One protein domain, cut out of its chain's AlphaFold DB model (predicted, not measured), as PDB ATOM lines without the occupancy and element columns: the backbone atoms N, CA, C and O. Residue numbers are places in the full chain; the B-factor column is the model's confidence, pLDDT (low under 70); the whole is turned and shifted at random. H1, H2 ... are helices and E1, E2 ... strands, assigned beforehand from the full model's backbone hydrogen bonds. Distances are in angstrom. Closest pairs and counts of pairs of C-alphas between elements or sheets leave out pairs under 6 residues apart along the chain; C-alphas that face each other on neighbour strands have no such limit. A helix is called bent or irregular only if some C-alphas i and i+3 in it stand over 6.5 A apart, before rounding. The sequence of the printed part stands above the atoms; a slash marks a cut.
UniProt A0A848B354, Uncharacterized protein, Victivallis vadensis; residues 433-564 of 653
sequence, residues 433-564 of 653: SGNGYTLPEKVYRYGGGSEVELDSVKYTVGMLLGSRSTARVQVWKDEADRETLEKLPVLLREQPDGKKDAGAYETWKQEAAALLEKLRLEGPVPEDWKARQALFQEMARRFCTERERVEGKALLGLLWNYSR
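AT A GLANCE: This is residues 433 to 564 of the 653 residues of an uncharacterized protein of Victivallis vadensis (UniProt A0A848B354). A long, twisted sheet of four strands reaches away from three helices gathered at its other end, where H1 lies between H2 and H3. H3 leads straight into E3, and the unnamed residues 433 to 450 lie near the join. The printed part has 132 residues, in the order E1 E2 H1 H2 H3 E3 E4; the sheet, E1 E2 E3 E4, is antiparallel and the class is mixed, helices and strands. The whole is loose and elongated, with a radius of gyration of the C-alphas of 18.7 A and spans of 58 by 30 by 25 A.

HOW THE PARTS SIT: Begin at the hairpin of E1, residues 451 to 461, and E2, residues 466 to 476, where N 457 and O 470 are 2.8 A apart. E1 bends by 79 degrees at 454, E2 by 52 degrees at 472. Beside E2 find E3, residues 544 to 554, with N 469 and O 551 at 2.8 A. Edge strand E4, residues 560 to 564, forms a hairpin with E3, with N 552 and O 562 at 2.8 A. H3, residues 529 to 543, only grazes the sheet, with its residues 538 to 543. H1, residues 482 to 493, is close to H3 but not clearly touching; the closest C-alphas, of Leu 492 and Arg 532, are 7.6 A apart. H1 touches H2, residues 502 to 518, in a helical hairpin; the closest C-alphas, of Thr 484 and Leu 515, are 6.3 A apart. Their tilt is 34 degrees, only just shallow, opposite ways. H2 and H3 are apart. Every O i to N i+4 pair is within hydrogen-bond range in H2 and H3, and 6 of 8 are in H1.

IN THESE COORDINATES: Find C-alpha 451 at (-45.496, -22.511, 5.141), where E1 begins; it covers 26.7 A, E2 30.7 A, E3 31.9 A and H2 24.5 A. E4 ends at C-alpha 564, (-47.161, -10.537, 12.493). H1 is irregular, but only just: C-alphas 486 and 489 are 6.50 A apart.

THE WHOLE: The C-alphas farthest apart, of Gly 462 and Gly 503, are 58.4 A apart. The printed part has no cut and no long link. Its mean pLDDT is 77.3; look for values under 70 at residues 433 to 437, 441 to 450, 462 to 465 and 556 to 559.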
ATOM      1  N   SER A 433     -33.806 -29.539  12.263       48.00
ATOM      2  CA  SER A 433     -32.664 -29.826  11.407       48.00
ATOM      3  C   SER A 433     -33.241 -29.937  10.003       48.00
ATOM      4  O   SER A 433     -33.765 -30.980   9.607       48.00
ATOM      5  N   GLY A 434     -33.291 -28.802   9.312       47.47
ATOM      6  CA  GLY A 434     -33.758 -28.708   7.957       47.47
ATOM      7  C   GLY A 434     -32.824 -29.569   7.146       47.47
ATOM      8  O   GLY A 434     -31.731 -29.151   6.792       47.47
ATOM      9  N   ASN A 435     -33.253 -30.775   6.808       48.38
ATOM     10  CA  ASN A 435     -32.522 -31.587   5.851       48.38
ATOM     11  C   ASN A 435     -32.662 -31.017   4.409       48.38
ATOM     12  O   ASN A 435     -32.402 -31.707   3.423       48.38
ATOM     13  N   GLY A 436     -33.108 -29.760   4.265       50.59
ATOM     14  CA  GLY A 436     -33.225 -29.008   3.014       50.59
ATOM     15  C   GLY A 436     -34.365 -29.435   2.088       50.59
ATOM     16  O   GLY A 436     -34.568 -28.793   1.071       50.59
ATOM     17  N   TYR A 437     -35.108 -30.500   2.407       60.50
ATOM     18  CA  TYR A 437     -36.075 -31.121   1.487       60.50
ATOM     19  C   TYR A 437     -37.553 -30.943   1.868       60.50
ATOM     20  O   TYR A 437     -38.419 -31.557   1.249       60.50
ATOM     21  N   THR A 438     -37.869 -30.197   2.931       70.12
ATOM     22  CA  THR A 438     -39.264 -30.033   3.383       70.12
ATOM     23  C   THR A 438     -39.873 -28.821   2.691       70.12
ATOM     24  O   THR A 438     -39.477 -27.703   2.989       70.12
ATOM     25  N   LEU A 439     -40.805 -29.050   1.766       72.94
ATOM     26  CA  LEU A 439     -41.457 -28.002   0.977       72.94
ATOM     27  C   LEU A 439     -42.793 -27.559   1.602       72.94
ATOM     28  O   LEU A 439     -43.424 -28.363   2.299       72.94
ATOM     29  N   PRO A 440     -43.254 -26.317   1.349       70.25
ATOM     30  CA  PRO A 440     -44.582 -25.879   1.770       70.25
ATOM     31  C   PRO A 440     -45.668 -26.655   1.013       70.25
ATOM     32  O   PRO A 440     -45.792 -26.559  -0.203       70.25
ATOM     33  N   GLU A 441     -46.470 -27.448   1.720       61.50
ATOM     34  CA  GLU A 441     -47.448 -28.347   1.097       61.50
ATOM     35  C   GLU A 441     -48.861 -28.111   1.620       61.50
ATOM     36  O   GLU A 441     -49.137 -28.202   2.820       61.50
ATOM     37  N   LYS A 442     -49.796 -27.938   0.685       48.88
ATOM     38  CA  LYS A 442     -51.227 -27.886   0.970       48.88
ATOM     39  C   LYS A 442     -51.800 -29.302   0.967       48.88
ATOM     40  O   LYS A 442     -52.404 -29.764   0.003       48.88
ATOM     41  N   VAL A 443     -51.580 -30.047   2.047       42.47
ATOM     42  CA  VAL A 443     -52.121 -31.411   2.153       42.47
ATOM     43  C   VAL A 443     -53.642 -31.340   2.354       42.47
ATOM     44  O   VAL A 443     -54.115 -31.050   3.456       42.47
ATOM     45  N   TYR A 444     -54.413 -31.654   1.304       37.03
ATOM     46  CA  TYR A 444     -55.888 -31.610   1.270       37.03
ATOM     47  C   TYR A 444     -56.587 -32.409   2.382       37.03
ATOM     48  O   TYR A 444     -57.725 -32.115   2.737       37.03
ATOM     49  N   ARG A 445     -55.928 -33.405   2.986       32.00
ATOM     50  CA  ARG A 445     -56.522 -34.200   4.077       32.00
ATOM     51  C   ARG A 445     -56.446 -33.543   5.458       32.00
ATOM     52  O   ARG A 445     -56.914 -34.134   6.427       32.00
ATOM     53  N   TYR A 446     -55.764 -32.401   5.585       29.95
ATOM     54  CA  TYR A 446     -54.911 -32.282   6.756       29.95
ATOM     55  C   TYR A 446     -54.346 -30.878   7.057       29.95
ATOM     56  O   TYR A 446     -53.302 -30.790   7.698       29.95
ATOM     57  N   GLY A 447     -55.004 -29.791   6.638       30.56
ATOM     58  CA  GLY A 447     -54.700 -28.429   7.124       30.56
ATOM     59  C   GLY A 447     -53.207 -28.062   7.106       30.56
ATOM     60  O   GLY A 447     -52.693 -27.489   8.062       30.56
ATOM     61  N   GLY A 448     -52.472 -28.511   6.082       33.91
ATOM     62  CA  GLY A 448     -51.073 -28.138   5.894       33.91
ATOM     63  C   GLY A 448     -51.021 -26.670   5.503       33.91
ATOM     64  O   GLY A 448     -51.560 -26.301   4.459       33.91
ATOM     65  N   GLY A 449     -50.449 -25.841   6.378       50.69
ATOM     66  CA  GLY A 449     -50.224 -24.430   6.097       50.69
ATOM     67  C   GLY A 449     -49.344 -24.265   4.863       50.69
ATOM     68  O   GLY A 449     -48.516 -25.118   4.550       50.69
ATOM     69  N   SER A 450     -49.502 -23.146   4.170       60.97
ATOM     70  CA  SER A 450     -48.690 -22.736   3.021       60.97
ATOM     71  C   SER A 450     -47.225 -22.418   3.358       60.97
ATOM     72  O   SER A 450     -46.568 -21.688   2.622       60.97
ATOM     73  N   GLU A 451     -46.731 -22.923   4.488       71.75
ATOM     74  CA  GLU A 451     -45.496 -22.511   5.141       71.75
ATOM     75  C   GLU A 451     -44.834 -23.701   5.846       71.75
ATOM     76  O   GLU A 451     -45.512 -24.585   6.378       71.75
ATOM     77  N   VAL A 452     -43.504 -23.693   5.907       75.12
ATOM     78  CA  VAL A 452     -42.691 -24.654   6.660       75.12
ATOM     79  C   VAL A 452     -41.893 -23.910   7.716       75.12
ATOM     80  O   VAL A 452     -41.042 -23.093   7.394       75.12
ATOM     81  N   GLU A 453     -42.125 -24.214   8.988       74.38
ATOM     82  CA  GLU A 453     -41.312 -23.683  10.086       74.38
ATOM     83  C   GLU A 453     -39.905 -24.307  10.062       74.38
ATOM     84  O   GLU A 453     -39.768 -25.533  10.134       74.38
ATOM     85  N   LEU A 454     -38.874 -23.471   9.917       76.19
ATOM     86  CA  LEU A 454     -37.461 -23.863   9.860       76.19
ATOM     87  C   LEU A 454     -36.854 -23.889  11.265       76.19
ATOM     88  O   LEU A 454     -36.331 -24.909  11.721       76.19
ATOM     89  N   ASP A 455     -36.962 -22.763  11.959       79.38
ATOM     90  CA  ASP A 455     -36.583 -22.612  13.352       79.38
ATOM     91  C   ASP A 455     -37.628 -21.775  14.094       79.38
ATOM     92  O   ASP A 455     -38.330 -20.949  13.506       79.38
ATOM     93  N   SER A 456     -37.756 -22.011  15.395       80.94
ATOM     94  CA  SER A 456     -38.535 -21.146  16.263       80.94
ATOM     95  C   SER A 456     -38.004 -21.092  17.680       80.94
ATOM     96  O   SER A 456     -37.400 -22.025  18.209       80.94
ATOM     97  N   VAL A 457     -38.246 -19.953  18.316       84.44
ATOM     98  CA  VAL A 457     -37.996 -19.724  19.732       84.44
ATOM     99  C   VAL A 457     -39.303 -19.291  20.367       84.44
ATOM    100  O   VAL A 457     -39.886 -18.275  19.989       84.44
ATOM    101  N   LYS A 458     -39.761 -20.050  21.357       84.56
ATOM    102  CA  LYS A 458     -40.978 -19.795  22.120       84.56
ATOM    103  C   LYS A 458     -40.646 -19.559  23.586       84.56
ATOM    104  O   LYS A 458     -40.004 -20.379  24.235       84.56
ATOM    105  N   TYR A 459     -41.150 -18.458  24.117       82.94
ATOM    106  CA  TYR A 459     -41.142 -18.118  25.532       82.94
ATOM    107  C   TYR A 459     -42.552 -18.283  26.086       82.94
ATOM    108  O   TYR A 459     -43.518 -17.853  25.455       82.94
ATOM    109  N   THR A 460     -42.680 -18.883  27.263       77.81
ATOM    110  CA  THR A 460     -43.947 -19.089  27.971       77.81
ATOM    111  C   THR A 460     -43.786 -18.633  29.412       77.81
ATOM    112  O   THR A 460     -42.822 -19.009  30.074       77.81
ATOM    113  N   VAL A 461     -44.733 -17.836  29.899       73.50
ATOM    114  CA  VAL A 461     -44.777 -17.341  31.276       73.50
ATOM    115  C   VAL A 461     -46.063 -17.827  31.933       73.50
ATOM    116  O   VAL A 461     -47.149 -17.706  31.360       73.50
ATOM    117  N   GLY A 462     -45.943 -18.385  33.137       62.03
ATOM    118  CA  GLY A 462     -47.082 -18.837  33.934       62.03
ATOM    119  C   GLY A 462     -47.883 -19.979  33.303       62.03
ATOM    120  O   GLY A 462     -49.078 -20.049  33.579       62.03
ATOM    121  N   MET A 463     -47.262 -20.786  32.418       56.62
ATOM    122  CA  MET A 463     -47.792 -21.878  31.563       56.62
ATOM    123  C   MET A 463     -48.980 -21.521  30.645       56.62
ATOM    124  O   MET A 463     -49.094 -22.050  29.545       56.62
ATOM    125  N   LEU A 464     -49.840 -20.603  31.076       56.47
ATOM    126  CA  LEU A 464     -51.105 -20.202  30.476       56.47
ATOM    127  C   LEU A 464     -51.250 -18.675  30.421       56.47
ATOM    128  O   LEU A 464     -52.042 -18.190  29.618       56.47
ATOM    129  N   LEU A 465     -50.509 -17.913  31.239       66.00
ATOM    130  CA  LEU A 465     -50.651 -16.453  31.327       66.00
ATOM    131  C   LEU A 465     -50.229 -15.755  30.040       66.00
ATOM    132  O   LEU A 465     -50.948 -14.875  29.565       66.00
ATOM    133  N   GLY A 466     -49.120 -16.178  29.440       70.31
ATOM    134  CA  GLY A 466     -48.736 -15.665  28.138       70.31
ATOM    135  C   GLY A 466     -47.610 -16.427  27.467       70.31
ATOM    136  O   GLY A 466     -46.836 -17.140  28.102       70.31
ATOM    137  N   SER A 467     -47.526 -16.271  26.152       82.25
ATOM    138  CA  SER A 467     -46.429 -16.796  25.352       82.25
ATOM    139  C   SER A 467     -46.072 -15.843  24.222       82.25
ATOM    140  O   SER A 467     -46.916 -15.086  23.744       82.25
ATOM    141  N   ARG A 468     -44.814 -15.895  23.798       84.69
ATOM    142  CA  ARG A 468     -44.310 -15.210  22.612       84.69
ATOM    143  C   ARG A 468     -43.477 -16.198  21.818       84.69
ATOM    144  O   ARG A 468     -42.563 -16.792  22.383       84.69
ATOM    145  N   SER A 469     -43.769 -16.358  20.538       85.00
ATOM    146  CA  SER A 469     -42.940 -17.129  19.617       85.00
ATOM    147  C   SER A 469     -42.414 -16.250  18.497       85.00
ATOM    148  O   SER A 469     -43.052 -15.298  18.051       85.00
ATOM    149  N   THR A 470     -41.206 -16.561  18.065       86.12
ATOM    150  CA  THR A 470     -40.583 -16.006  16.869       86.12
ATOM    151  C   THR A 470     -40.097 -17.186  16.060       86.12
ATOM    152  O   THR A 470     -39.426 -18.054  16.612       86.12
ATOM    153  N   ALA A 471     -40.499 -17.254  14.801       84.19
ATOM    154  CA  ALA A 471     -40.213 -18.370  13.922       84.19
ATOM    155  C   ALA A 471     -39.734 -17.861  12.567       84.19
ATOM    156  O   ALA A 471     -40.295 -16.899  12.034       84.19
ATOM    157  N   ARG A 472     -38.735 -18.526  11.988       84.56
ATOM    158  CA  ARG A 472     -38.438 -18.407  10.561       84.56
ATOM    159  C   ARG A 472     -39.238 -19.450   9.814       84.56
ATOM    160  O   ARG A 472     -39.123 -20.648  10.078       84.56
ATOM    161  N   VAL A 473     -40.049 -18.989   8.875       82.00
ATOM    162  CA  VAL A 473     -40.899 -19.839   8.046       82.00
ATOM    163  C   VAL A 473     -40.477 -19.737   6.588       82.00
ATOM    164  O   VAL A 473     -40.142 -18.665   6.099       82.00
ATOM    165  N   GLN A 474     -40.492 -20.857   5.884       82.25
ATOM    166  CA  GLN A 474     -40.278 -20.937   4.450       82.25
ATOM    167  C   GLN A 474     -41.633 -20.978   3.742       82.25
ATOM    168  O   GLN A 474     -42.485 -21.792   4.094       82.25
ATOM    169  N   VAL A 475     -41.830 -20.126   2.739       82.38
ATOM    170  CA  VAL A 475     -43.070 -20.026   1.950       82.38
ATOM    171  C   VAL A 475     -42.755 -19.998   0.458       82.38
ATOM    172  O   VAL A 475     -41.633 -19.675   0.067       82.38
ATOM    173  N   TRP A 476     -43.735 -20.313  -0.389       84.38
ATOM    174  CA  TRP A 476     -43.595 -20.131  -1.836       84.38
ATOM    175  C   TRP A 476     -43.477 -18.643  -2.195       84.38
ATOM    176  O   TRP A 476     -44.152 -17.810  -1.596       84.38
ATOM    177  N   LYS A 477     -42.643 -18.313  -3.184       85.06
ATOM    178  CA  LYS A 477     -42.571 -16.965  -3.769       85.06
ATOM    179  C   LYS A 477     -43.890 -16.619  -4.467       85.06
ATOM    180  O   LYS A 477     -44.479 -17.483  -5.115       85.06
ATOM    181  N   ASP A 478     -44.302 -15.355  -4.394       75.56
ATOM    182  CA  ASP A 478     -45.608 -14.901  -4.898       75.56
ATOM    183  C   ASP A 478     -45.763 -15.040  -6.427       75.56
ATOM    184  O   ASP A 478     -46.862 -15.262  -6.927       75.56
ATOM    185  N   GLU A 479     -44.656 -14.993  -7.172       75.12
ATOM    186  CA  GLU A 479     -44.624 -15.138  -8.637       75.12
ATOM    187  C   GLU A 479     -44.644 -16.602  -9.119       75.12
ATOM    188  O   GLU A 479     -44.635 -16.870 -10.322       75.12
ATOM    189  N   ALA A 480     -44.610 -17.573  -8.203       73.56
ATOM    190  CA  ALA A 480     -44.433 -18.976  -8.551       73.56
ATOM    191  C   ALA A 480     -45.769 -19.678  -8.865       73.56
ATOM    192  O   ALA A 480     -46.802 -19.381  -8.265       73.56
ATOM    193  N   ASP A 481     -45.751 -20.658  -9.781       82.56
ATOM    194  CA  ASP A 481     -46.923 -21.483 -10.115       82.56
ATOM    195  C   ASP A 481     -47.286 -22.401  -8.939       82.56
ATOM    196  O   ASP A 481     -46.867 -23.558  -8.835       82.56
ATOM    197  N   ARG A 482     -48.060 -21.833  -8.016       78.44
ATOM    198  CA  ARG A 482     -48.407 -22.431  -6.732       78.44
ATOM    199  C   ARG A 482     -49.176 -23.735  -6.878       78.44
ATOM    200  O   ARG A 482     -48.941 -24.666  -6.117       78.44
ATOM    201  N   GLU A 483     -50.058 -23.824  -7.870       82.00
ATOM    202  CA  GLU A 483     -50.827 -25.041  -8.128       82.00
ATOM    203  C   GLU A 483     -49.902 -26.207  -8.497       82.00
ATOM    204  O   GLU A 483     -50.064 -27.322  -8.005       82.00
ATOM    205  N   THR A 484     -48.898 -25.941  -9.326       83.38
ATOM    206  CA  THR A 484     -47.936 -26.952  -9.778       83.38
ATOM    207  C   THR A 484     -46.950 -27.320  -8.667       83.38
ATOM    208  O   THR A 484     -46.660 -28.500  -8.461       83.38
ATOM    209  N   LEU A 485     -46.490 -26.326  -7.898       83.31
ATOM    210  CA  LEU A 485     -45.575 -26.504  -6.766       83.31
ATOM    211  C   LEU A 485     -46.197 -27.256  -5.587       83.31
ATOM    212  O   LEU A 485     -45.492 -27.999  -4.911       83.31
ATOM    213  N   GLU A 486     -47.502 -27.110  -5.353       81.69
ATOM    214  CA  GLU A 486     -48.218 -27.865  -4.320       81.69
ATOM    215  C   GLU A 486     -48.548 -29.302  -4.776       81.69
ATOM    216  O   GLU A 486     -48.554 -30.214  -3.948       81.69
ATOM    217  N   LYS A 487     -48.782 -29.536  -6.079       85.00
ATOM    218  CA  LYS A 487     -49.116 -30.866  -6.629       85.00
ATOM    219  C   LYS A 487     -47.915 -31.805  -6.745       85.00
ATOM    220  O   LYS A 487     -48.025 -32.975  -6.380       85.00
ATOM    221  N   LEU A 488     -46.773 -31.321  -7.240       85.81
ATOM    222  CA  LEU A 488     -45.620 -32.174  -7.558       85.81
ATOM    223  C   LEU A 488     -45.064 -32.954  -6.340       85.81
ATOM    224  O   LEU A 488     -44.862 -34.164  -6.464       85.81
ATOM    225  N   PRO A 489     -44.855 -32.351  -5.150       82.81
ATOM    226  CA  PRO A 489     -44.355 -33.082  -3.983       82.81
ATOM    227  C   PRO A 489     -45.312 -34.173  -3.492       82.81
ATOM    228  O   PRO A 489     -44.862 -35.236  -3.061       82.81
ATOM    229  N   VAL A 490     -46.625 -33.929  -3.588       82.50
ATOM    230  CA  VAL A 490     -47.667 -34.902  -3.227       82.50
ATOM    231  C   VAL A 490     -47.629 -36.085  -4.189       82.50
ATOM    232  O   VAL A 490     -47.497 -37.224  -3.744       82.50
ATOM    233  N   LEU A 491     -47.626 -35.813  -5.498       85.50
ATOM    234  CA  LEU A 491     -47.565 -36.839  -6.539       85.50
ATOM    235  C   LEU A 491     -46.326 -37.737  -6.387       85.50
ATOM    236  O   LEU A 491     -46.421 -38.958  -6.481       85.50
ATOM    237  N   LEU A 492     -45.157 -37.161  -6.086       84.88
ATOM    238  CA  LEU A 492     -43.917 -37.925  -5.894       84.88
ATOM    239  C   LEU A 492     -43.899 -38.775  -4.612       84.88
ATOM    240  O   LEU A 492     -43.137 -39.743  -4.527       84.88
ATOM    241  N   ARG A 493     -44.705 -38.441  -3.598       80.44
ATOM    242  CA  ARG A 493     -44.864 -39.268  -2.389       80.44
ATOM    243  C   ARG A 493     -45.857 -40.405  -2.587       80.44
ATOM    244  O   ARG A 493     -45.670 -41.460  -1.989       80.44
ATOM    245  N   GLU A 494     -46.863 -40.212  -3.434       83.69
ATOM    246  CA  GLU A 494     -47.910 -41.195  -3.739       83.69
ATOM    247  C   GLU A 494     -47.538 -42.133  -4.904       83.69
ATOM    248  O   GLU A 494     -48.411 -42.646  -5.596       83.69
ATOM    249  N   GLN A 495     -46.238 -42.383  -5.118       84.56
ATOM    250  CA  GLN A 495     -45.753 -43.260  -6.188       84.56
ATOM    251  C   GLN A 495     -46.432 -44.651  -6.129       84.56
ATOM    252  O   GLN A 495     -46.285 -45.352  -5.119       84.56
ATOM    253  N   PRO A 496     -47.115 -45.090  -7.205       83.50
ATOM    254  CA  PRO A 496     -47.689 -46.428  -7.294       83.50
ATOM    255  C   PRO A 496     -46.604 -47.512  -7.352       83.50
ATOM    256  O   PRO A 496     -45.515 -47.303  -7.886       83.50
ATOM    257  N   ASP A 497     -46.915 -48.710  -6.853       78.69
ATOM    258  CA  ASP A 497     -46.029 -49.869  -6.993       78.69
ATOM    259  C   ASP A 497     -46.095 -50.408  -8.432       78.69
ATOM    260  O   ASP A 497     -47.036 -51.114  -8.804       78.69
ATOM    261  N   GLY A 498     -45.076 -50.094  -9.238       74.62
ATOM    262  CA  GLY A 498     -44.995 -50.499 -10.645       74.62
ATOM    263  C   GLY A 498     -44.971 -52.014 -10.884       74.62
ATOM    264  O   GLY A 498     -45.198 -52.451 -12.008       74.62
ATOM    265  N   LYS A 499     -44.755 -52.840  -9.848       77.50
ATOM    266  CA  LYS A 499     -44.894 -54.304  -9.950       77.50
ATOM    267  C   LYS A 499     -46.335 -54.787  -9.787       77.50
ATOM    268  O   LYS A 499     -46.634 -55.911 -10.179       77.50
ATOM    269  N   LYS A 500     -47.208 -53.978  -9.179       77.94
ATOM    270  CA  LYS A 500     -48.616 -54.317  -8.920       77.94
ATOM    271  C   LYS A 500     -49.564 -53.719  -9.946       77.94
ATOM    272  O   LYS A 500     -50.551 -54.363 -10.279       77.94
ATOM    273  N   ASP A 501     -49.263 -52.520 -10.437       83.38
ATOM    274  CA  ASP A 501     -50.090 -51.826 -11.422       83.38
ATOM    275  C   ASP A 501     -49.218 -50.999 -12.377       83.38
ATOM    276  O   ASP A 501     -48.877 -49.841 -12.119       83.38
ATOM    277  N   ALA A 502     -48.831 -51.623 -13.491       81.94
ATOM    278  CA  ALA A 502     -48.000 -50.987 -14.511       81.94
ATOM    279  C   ALA A 502     -48.725 -49.828 -15.226       81.94
ATOM    280  O   ALA A 502     -48.081 -48.863 -15.630       81.94
ATOM    281  N   GLY A 503     -50.058 -49.889 -15.351       85.62
ATOM    282  CA  GLY A 503     -50.847 -48.838 -16.000       85.62
ATOM    283  C   GLY A 503     -50.906 -47.563 -15.159       85.62
ATOM    284  O   GLY A 503     -50.682 -46.461 -15.670       85.62
ATOM    285  N   ALA A 504     -51.132 -47.707 -13.850       84.19
ATOM    286  CA  ALA A 504     -51.079 -46.587 -12.912       84.19
ATOM    287  C   ALA A 504     -49.666 -45.987 -12.805       84.19
ATOM    288  O   ALA A 504     -49.527 -44.767 -12.717       84.19
ATOM    289  N   TYR A 505     -48.619 -46.819 -12.860       87.12
ATOM    290  CA  TYR A 505     -47.225 -46.368 -12.814       87.12
ATOM    291  C   TYR A 505     -46.831 -45.500 -14.017       87.12
ATOM    292  O   TYR A 505     -46.250 -44.431 -13.833       87.12
ATOM    293  N   GLU A 506     -47.183 -45.910 -15.240       87.50
ATOM    294  CA  GLU A 506     -46.897 -45.116 -16.444       87.50
ATOM    295  C   GLU A 506     -47.682 -43.798 -16.468       87.50
ATOM    296  O   GLU A 506     -47.129 -42.752 -16.805       87.50
ATOM    297  N   THR A 507     -48.942 -43.821 -16.021       89.06
ATOM    298  CA  THR A 507     -49.766 -42.606 -15.898       89.06
ATOM    299  C   THR A 507     -49.149 -41.622 -14.898       89.06
ATOM    300  O   THR A 507     -48.971 -40.445 -15.211       89.06
ATOM    301  N   TRP A 508     -48.739 -42.113 -13.723       92.38
ATOM    302  CA  TRP A 508     -48.039 -41.323 -12.705       92.38
ATOM    303  C   TRP A 508     -46.744 -40.702 -13.244       92.38
ATOM    304  O   TRP A 508     -46.463 -39.528 -13.001       92.38
ATOM    305  N   LYS A 509     -45.958 -41.473 -14.004       89.75
ATOM    306  CA  LYS A 509     -44.677 -41.024 -14.561       89.75
ATOM    307  C   LYS A 509     -44.861 -39.923 -15.606       89.75
ATOM    308  O   LYS A 509     -44.102 -38.956 -15.599       89.75
ATOM    309  N   GLN A 510     -45.878 -40.034 -16.461       89.94
ATOM    310  CA  GLN A 510     -46.235 -38.994 -17.431       89.94
ATOM    311  C   GLN A 510     -46.701 -37.706 -16.742       89.94
ATOM    312  O   GLN A 510     -46.253 -36.619 -17.103       89.94
ATOM    313  N   GLU A 511     -47.546 -37.821 -15.715       90.56
ATOM    314  CA  GLU A 511     -48.036 -36.670 -14.955       90.56
ATOM    315  C   GLU A 511     -46.898 -35.955 -14.209       90.56
ATOM    316  O   GLU A 511     -46.771 -34.731 -14.282       90.56
ATOM    317  N   ALA A 512     -46.004 -36.708 -13.560       89.00
ATOM    318  CA  ALA A 512     -44.842 -36.146 -12.879       89.00
ATOM    319  C   ALA A 512     -43.880 -35.447 -13.853       89.00
ATOM    320  O   ALA A 512     -43.382 -34.363 -13.544       89.00
ATOM    321  N   ALA A 513     -43.647 -36.025 -15.037       89.25
ATOM    322  CA  ALA A 513     -42.818 -35.416 -16.076       89.25
ATOM    323  C   ALA A 513     -43.414 -34.094 -16.590       89.25
ATOM    324  O   ALA A 513     -42.694 -33.102 -16.691       89.25
ATOM    325  N   ALA A 514     -44.728 -34.046 -16.828       89.31
ATOM    326  CA  ALA A 514     -45.415 -32.833 -17.271       89.31
ATOM    327  C   ALA A 514     -45.319 -31.694 -16.236       89.31
ATOM    328  O   ALA A 514     -45.101 -30.534 -16.593       89.31
ATOM    329  N   LEU A 515     -45.440 -32.009 -14.940       89.62
ATOM    330  CA  LEU A 515     -45.287 -31.019 -13.867       89.62
ATOM    331  C   LEU A 515     -43.838 -30.517 -13.742       89.62
ATOM    332  O   LEU A 515     -43.625 -29.324 -13.519       89.62
ATOM    333  N   LEU A 516     -42.843 -31.395 -13.910       89.75
ATOM    334  CA  LEU A 516     -41.423 -31.013 -13.924       89.75
ATOM    335  C   LEU A 516     -41.095 -30.080 -15.095       89.75
ATOM    336  O   LEU A 516     -40.426 -29.063 -14.899       89.75
ATOM    337  N   GLU A 517     -41.614 -30.383 -16.286       88.62
ATOM    338  CA  GLU A 517     -41.455 -29.553 -17.482       88.62
ATOM    339  C   GLU A 517     -42.082 -28.168 -17.283       88.62
ATOM    340  O   GLU A 517     -41.443 -27.146 -17.547       88.62
ATOM    341  N   LYS A 518     -43.293 -28.114 -16.715       88.06
ATOM    342  CA  LYS A 518     -43.988 -26.857 -16.407       88.06
ATOM    343  C   LYS A 518     -43.191 -25.968 -15.445       88.06
ATOM    344  O   LYS A 518     -43.147 -24.752 -15.623       88.06
ATOM    345  N   LEU A 519     -42.508 -26.568 -14.468       86.44
ATOM    346  CA  LEU A 519     -41.612 -25.869 -13.535       86.44
ATOM    347  C   LEU A 519     -40.202 -25.623 -14.098       86.44
ATOM    348  O   LEU A 519     -39.379 -24.989 -13.429       86.44
ATOM    349  N   ARG A 520     -39.907 -26.091 -15.319       87.56
ATOM    350  CA  ARG A 520     -38.582 -26.037 -15.955       87.56
ATOM    351  C   ARG A 520     -37.491 -26.631 -15.058       87.56
ATOM    352  O   ARG A 520     -36.448 -26.002 -14.857       87.56
ATOM    353  N   LEU A 521     -37.765 -27.781 -14.446       85.38
ATOM    354  CA  LEU A 521     -36.809 -28.550 -13.649       85.38
ATOM    355  C   LEU A 521     -36.210 -29.644 -14.545       85.38
ATOM    356  O   LEU A 521     -36.920 -30.548 -14.975       85.38
ATOM    357  N   GLU A 522     -34.920 -29.529 -14.867       75.69
ATOM    358  CA  GLU A 522     -34.223 -30.460 -15.763       75.69
ATOM    359  C   GLU A 522     -33.919 -31.794 -15.062       75.69
ATOM    360  O   GLU A 522     -33.362 -31.816 -13.964       75.69
ATOM    361  N   GLY A 523     -34.256 -32.914 -15.710       75.50
ATOM    362  CA  GLY A 523     -33.903 -34.259 -15.252       75.50
ATOM    363  C   GLY A 523     -35.027 -35.290 -15.410       75.50
ATOM    364  O   GLY A 523     -36.175 -34.929 -15.671       75.50
ATOM    365  N   PRO A 524     -34.715 -36.592 -15.278       81.50
ATOM    366  CA  PRO A 524     -35.728 -37.642 -15.266       81.50
ATOM    367  C   PRO A 524     -36.592 -37.569 -13.997       81.50
ATOM    368  O   PRO A 524     -36.149 -37.084 -12.955       81.50
ATOM    369  N   VAL A 525     -37.815 -38.108 -14.069       86.50
ATOM    370  CA  VAL A 525     -38.702 -38.247 -12.901       86.50
ATOM    371  C   VAL A 525     -37.966 -39.019 -11.791       86.50
ATOM    372  O   VAL A 525     -37.476 -40.119 -12.052       86.50
ATOM    373  N   PRO A 526     -37.865 -38.484 -10.558       86.38
ATOM    374  CA  PRO A 526     -37.071 -39.103  -9.501       86.38
ATOM    375  C   PRO A 526     -37.760 -40.347  -8.917       86.38
ATOM    376  O   PRO A 526     -38.728 -40.268  -8.152       86.38
ATOM    377  N   GLU A 527     -37.228 -41.519  -9.257       80.75
ATOM    378  CA  GLU A 527     -37.771 -42.814  -8.832       80.75
ATOM    379  C   GLU A 527     -37.251 -43.266  -7.458       80.75
ATOM    380  O   GLU A 527     -37.963 -43.977  -6.752       80.75
ATOM    381  N   ASP A 528     -36.070 -42.817  -7.031       84.81
ATOM    382  CA  ASP A 528     -35.482 -43.157  -5.736       84.81
ATOM    383  C   ASP A 528     -35.568 -42.006  -4.720       84.81
ATOM    384  O   ASP A 528     -35.764 -40.830  -5.044       84.81
ATOM    385  N   TRP A 529     -35.418 -42.349  -3.440       77.19
ATOM    386  CA  TRP A 529     -35.576 -41.377  -2.359       77.19
ATOM    387  C   TRP A 529     -34.503 -40.273  -2.390       77.19
ATOM    388  O   TRP A 529     -34.798 -39.141  -2.006       77.19
ATOM    389  N   LYS A 530     -33.282 -40.566  -2.875       83.81
ATOM    390  CA  LYS A 530     -32.199 -39.575  -2.954       83.81
ATOM    391  C   LYS A 530     -32.440 -38.563  -4.068       83.81
ATOM    392  O   LYS A 530     -32.282 -37.369  -3.815       83.81
ATOM    393  N   ALA A 531     -32.864 -38.991  -5.263       84.19
ATOM    394  CA  ALA A 531     -33.193 -38.046  -6.331       84.19
ATOM    395  C   ALA A 531     -34.394 -37.167  -5.959       84.19
ATOM    396  O   ALA A 531     -34.385 -35.971  -6.247       84.19
ATOM    397  N   ARG A 532     -35.391 -37.708  -5.239       85.50
ATOM    398  CA  ARG A 532     -36.505 -36.897  -4.707       85.50
ATOM    399  C   ARG A 532     -36.025 -35.843  -3.722       85.50
ATOM    400  O   ARG A 532     -36.469 -34.701  -3.784       85.50
ATOM    401  N   GLN A 533     -35.110 -36.212  -2.831       82.19
ATOM    402  CA  GLN A 533     -34.542 -35.274  -1.872       82.19
ATOM    403  C   GLN A 533     -33.798 -34.126  -2.570       82.19
ATOM    404  O   GLN A 533     -33.992 -32.969  -2.200       82.19
ATOM    405  N   ALA A 534     -32.984 -34.440  -3.582       84.19
ATOM    406  CA  ALA A 534     -32.258 -33.444  -4.367       84.19
ATOM    407  C   ALA A 534     -33.211 -32.510  -5.131       84.19
ATOM    408  O   ALA A 534     -33.030 -31.293  -5.115       84.19
ATOM    409  N   LEU A 535     -34.274 -33.061  -5.726       86.94
ATOM    410  CA  LEU A 535     -35.311 -32.272  -6.387       86.94
ATOM    411  C   LEU A 535     -35.999 -31.311  -5.408       86.94
ATOM    412  O   LEU A 535     -36.163 -30.135  -5.719       86.94
ATOM    413  N   PHE A 536     -36.380 -31.779  -4.216       86.62
ATOM    414  CA  PHE A 536     -37.026 -30.921  -3.221       86.62
ATOM    415  C   PHE A 536     -36.101 -29.816  -2.704       86.62
ATOM    416  O   PHE A 536     -36.564 -28.699  -2.486       86.62
ATOM    417  N   GLN A 537     -34.802 -30.084  -2.570       84.94
ATOM    418  CA  GLN A 537     -33.813 -29.050  -2.254       84.94
ATOM    419  C   GLN A 537     -33.728 -27.985  -3.353       84.94
ATOM    420  O   GLN A 537     -33.715 -26.791  -3.054       84.94
ATOM    421  N   GLU A 538     -33.732 -28.395  -4.622       86.44
ATOM    422  CA  GLU A 538     -33.705 -27.462  -5.748       86.44
ATOM    423  C   GLU A 538     -35.000 -26.641  -5.850       86.44
ATOM    424  O   GLU A 538     -34.960 -25.425  -6.056       86.44
ATOM    425  N   MET A 539     -36.155 -27.268  -5.615       86.38
ATOM    426  CA  MET A 539     -37.441 -26.572  -5.540       86.38
ATOM    427  C   MET A 539     -37.464 -25.538  -4.410       86.38
ATOM    428  O   MET A 539     -37.902 -24.407  -4.629       86.38
ATOM    429  N   ALA A 540     -36.961 -25.894  -3.223       84.06
ATOM    430  CA  ALA A 540     -36.866 -24.984  -2.086       84.06
ATOM    431  C   ALA A 540     -35.973 -23.781  -2.421       84.06
ATOM    432  O   ALA A 540     -36.359 -22.635  -2.204       84.06
ATOM    433  N   ARG A 541     -34.807 -24.030  -3.029       85.00
ATOM    434  CA  ARG A 541     -33.851 -22.993  -3.438       85.00
ATOM    435  C   ARG A 541     -34.436 -22.026  -4.472       85.00
ATOM    436  O   ARG A 541     -34.221 -20.818  -4.384       85.00
ATOM    437  N   ARG A 542     -35.148 -22.546  -5.474       86.31
ATOM    438  CA  ARG A 542     -35.633 -21.748  -6.608       86.31
ATOM    439  C   ARG A 542     -36.934 -21.015  -6.297       86.31
ATOM    440  O   ARG A 542     -37.057 -19.833  -6.629       86.31
ATOM    441  N   PHE A 543     -37.877 -21.690  -5.647       87.25
ATOM    442  CA  PHE A 543     -39.264 -21.238  -5.546       87.25
ATOM    443  C   PHE A 543     -39.708 -20.845  -4.139       87.25
ATOM    444  O   PHE A 543     -40.815 -20.329  -4.008       87.25
ATOM    445  N   CYS A 544     -38.887 -21.036  -3.102       85.31
ATOM    446  CA  CYS A 544     -39.227 -20.577  -1.757       85.31
ATOM    447  C   CYS A 544     -38.473 -19.303  -1.357       85.31
ATOM    448  O   CYS A 544     -37.384 -19.014  -1.854       85.31
ATOM    449  N   THR A 545     -39.064 -18.556  -0.431       85.62
ATOM    450  CA  THR A 545     -38.433 -17.469   0.321       85.62
ATOM    451  C   THR A 545     -38.637 -17.700   1.815       85.62
ATOM    452  O   THR A 545     -39.546 -18.428   2.222       85.62
ATOM    453  N   GLU A 546     -37.780 -17.111   2.639       86.12
ATOM    454  CA  GLU A 546     -37.899 -17.171   4.094       86.12
ATOM    455  C   GLU A 546     -38.534 -15.888   4.626       86.12
ATOM    456  O   GLU A 546     -38.191 -14.794   4.185       86.12
ATOM    457  N   ARG A 547     -39.441 -16.028   5.593       83.00
ATOM    458  CA  ARG A 547     -40.155 -14.935   6.256       83.00
ATOM    459  C   ARG A 547     -40.027 -15.064   7.769       83.00
ATOM    460  O   ARG A 547     -39.966 -16.171   8.309       83.00
ATOM    461  N   GLU A 548     -40.022 -13.933   8.466       86.44
ATOM    462  CA  GLU A 548     -40.136 -13.912   9.926       86.44
ATOM    463  C   GLU A 548     -41.614 -13.885  10.332       86.44
ATOM    464  O   GLU A 548     -42.394 -13.055   9.858       86.44
ATOM    465  N   ARG A 549     -41.985 -14.775  11.254       83.94
ATOM    466  CA  ARG A 549     -43.300 -14.828  11.884       83.94
ATOM    467  C   ARG A 549     -43.161 -14.602  13.380       83.94
ATOM    468  O   ARG A 549     -42.413 -15.296  14.068       83.94
ATOM    469  N   VAL A 550     -43.929 -13.657  13.902       86.50
ATOM    470  CA  VAL A 550     -43.999 -13.367  15.337       86.50
ATOM    471  C   VAL A 550     -45.408 -13.649  15.822       86.50
ATOM    472  O   VAL A 550     -46.363 -13.146  15.241       86.50
ATOM    473  N   GLU A 551     -45.544 -14.391  16.918       84.88
ATOM    474  CA  GLU A 551     -46.823 -14.553  17.610       84.88
ATOM    475  C   GLU A 551     -46.710 -14.183  19.088       84.88
ATOM    476  O   GLU A 551     -45.695 -14.423  19.742       84.88
ATOM    477  N   GLY A 552     -47.783 -13.618  19.631       84.56
ATOM    478  CA  GLY A 552     -47.943 -13.305  21.043       84.56
ATOM    479  C   GLY A 552     -49.329 -13.720  21.515       84.56
ATOM    480  O   GLY A 552     -50.321 -13.474  20.840       84.56
ATOM    481  N   LYS A 553     -49.423 -14.369  22.673       81.94
ATOM    482  CA  LYS A 553     -50.698 -14.807  23.254       81.94
ATOM    483  C   LYS A 553     -50.725 -14.473  24.735       81.94
ATOM    484  O   LYS A 553     -49.731 -14.696  25.415       81.94
ATOM    485  N   ALA A 554     -51.869 -14.021  25.240       72.56
ATOM    486  CA  ALA A 554     -52.152 -13.899  26.669       72.56
ATOM    487  C   ALA A 554     -53.404 -14.712  27.036       72.56
ATOM    488  O   ALA A 554     -54.385 -14.706  26.284       72.56
ATOM    489  N   LEU A 555     -53.369 -15.427  28.166       70.44
ATOM    490  CA  LEU A 555     -54.395 -16.395  28.586       70.44
ATOM    491  C   LEU A 555     -54.807 -17.344  27.454       70.44
ATOM    492  O   LEU A 555     -55.967 -17.382  27.059       70.44
ATOM    493  N   LEU A 556     -53.840 -18.071  26.882       63.34
ATOM    494  CA  LEU A 556     -54.061 -18.981  25.743       63.34
ATOM    495  C   LEU A 556     -54.698 -18.318  24.498       63.34
ATOM    496  O   LEU A 556     -55.328 -18.992  23.684       63.34
ATOM    497  N   GLY A 557     -54.552 -17.001  24.338       59.66
ATOM    498  CA  GLY A 557     -55.176 -16.249  23.246       59.66
ATOM    499  C   GLY A 557     -56.612 -15.803  23.535       59.66
ATOM    500  O   GLY A 557     -57.237 -15.206  22.661       59.66
ATOM    501  N   LEU A 558     -57.137 -16.064  24.742       64.19
ATOM    502  CA  LEU A 558     -58.457 -15.593  25.162       64.19
ATOM    503  C   LEU A 558     -58.467 -14.077  25.309       64.19
ATOM    504  O   LEU A 558     -59.333 -13.437  24.732       64.19
ATOM    505  N   LEU A 559     -57.517 -13.504  26.058       67.12
ATOM    506  CA  LEU A 559     -57.467 -12.056  26.295       67.12
ATOM    507  C   LEU A 559     -56.805 -11.303  25.155       67.12
ATOM    508  O   LEU A 559     -57.270 -10.228  24.789       67.12
ATOM    509  N   TRP A 560     -55.717 -11.847  24.624       78.00
ATOM    510  CA  TRP A 560     -54.948 -11.184  23.588       78.00
ATOM    511  C   TRP A 560     -54.256 -12.210  22.703       78.00
ATOM    512  O   TRP A 560     -53.636 -13.150  23.202       78.00
ATOM    513  N   ASN A 561     -54.380 -12.029  21.396       82.12
ATOM    514  CA  ASN A 561     -53.695 -12.819  20.387       82.12
ATOM    515  C   ASN A 561     -53.127 -11.870  19.339       82.12
ATOM    516  O   ASN A 561     -53.866 -11.059  18.790       82.12
ATOM    517  N   TYR A 562     -51.837 -11.979  19.077       84.75
ATOM    518  CA  TYR A 562     -51.100 -11.161  18.138       84.75
ATOM    519  C   TYR A 562     -50.322 -12.059  17.186       84.75
ATOM    520  O   TYR A 562     -49.665 -13.002  17.624       84.75
ATOM    521  N   SER A 563     -50.362 -11.739  15.903       86.06
ATOM    522  CA  SER A 563     -49.550 -12.365  14.866       86.06
ATOM    523  C   SER A 563     -49.029 -11.296  13.920       86.06
ATOM    524  O   SER A 563     -49.779 -10.399  13.547       86.06
ATOM    525  N   ARG A 564     -47.763 -11.394  13.517       83.94
ATOM    526  CA  ARG A 564     -47.161 -10.537  12.493       83.94
ATOM    527  C   ARG A 564     -46.305 -11.355  11.538       83.94
ATOM    528  O   ARG A 564     -45.523 -12.188  12.000       83.94
TER     529      ARG A 564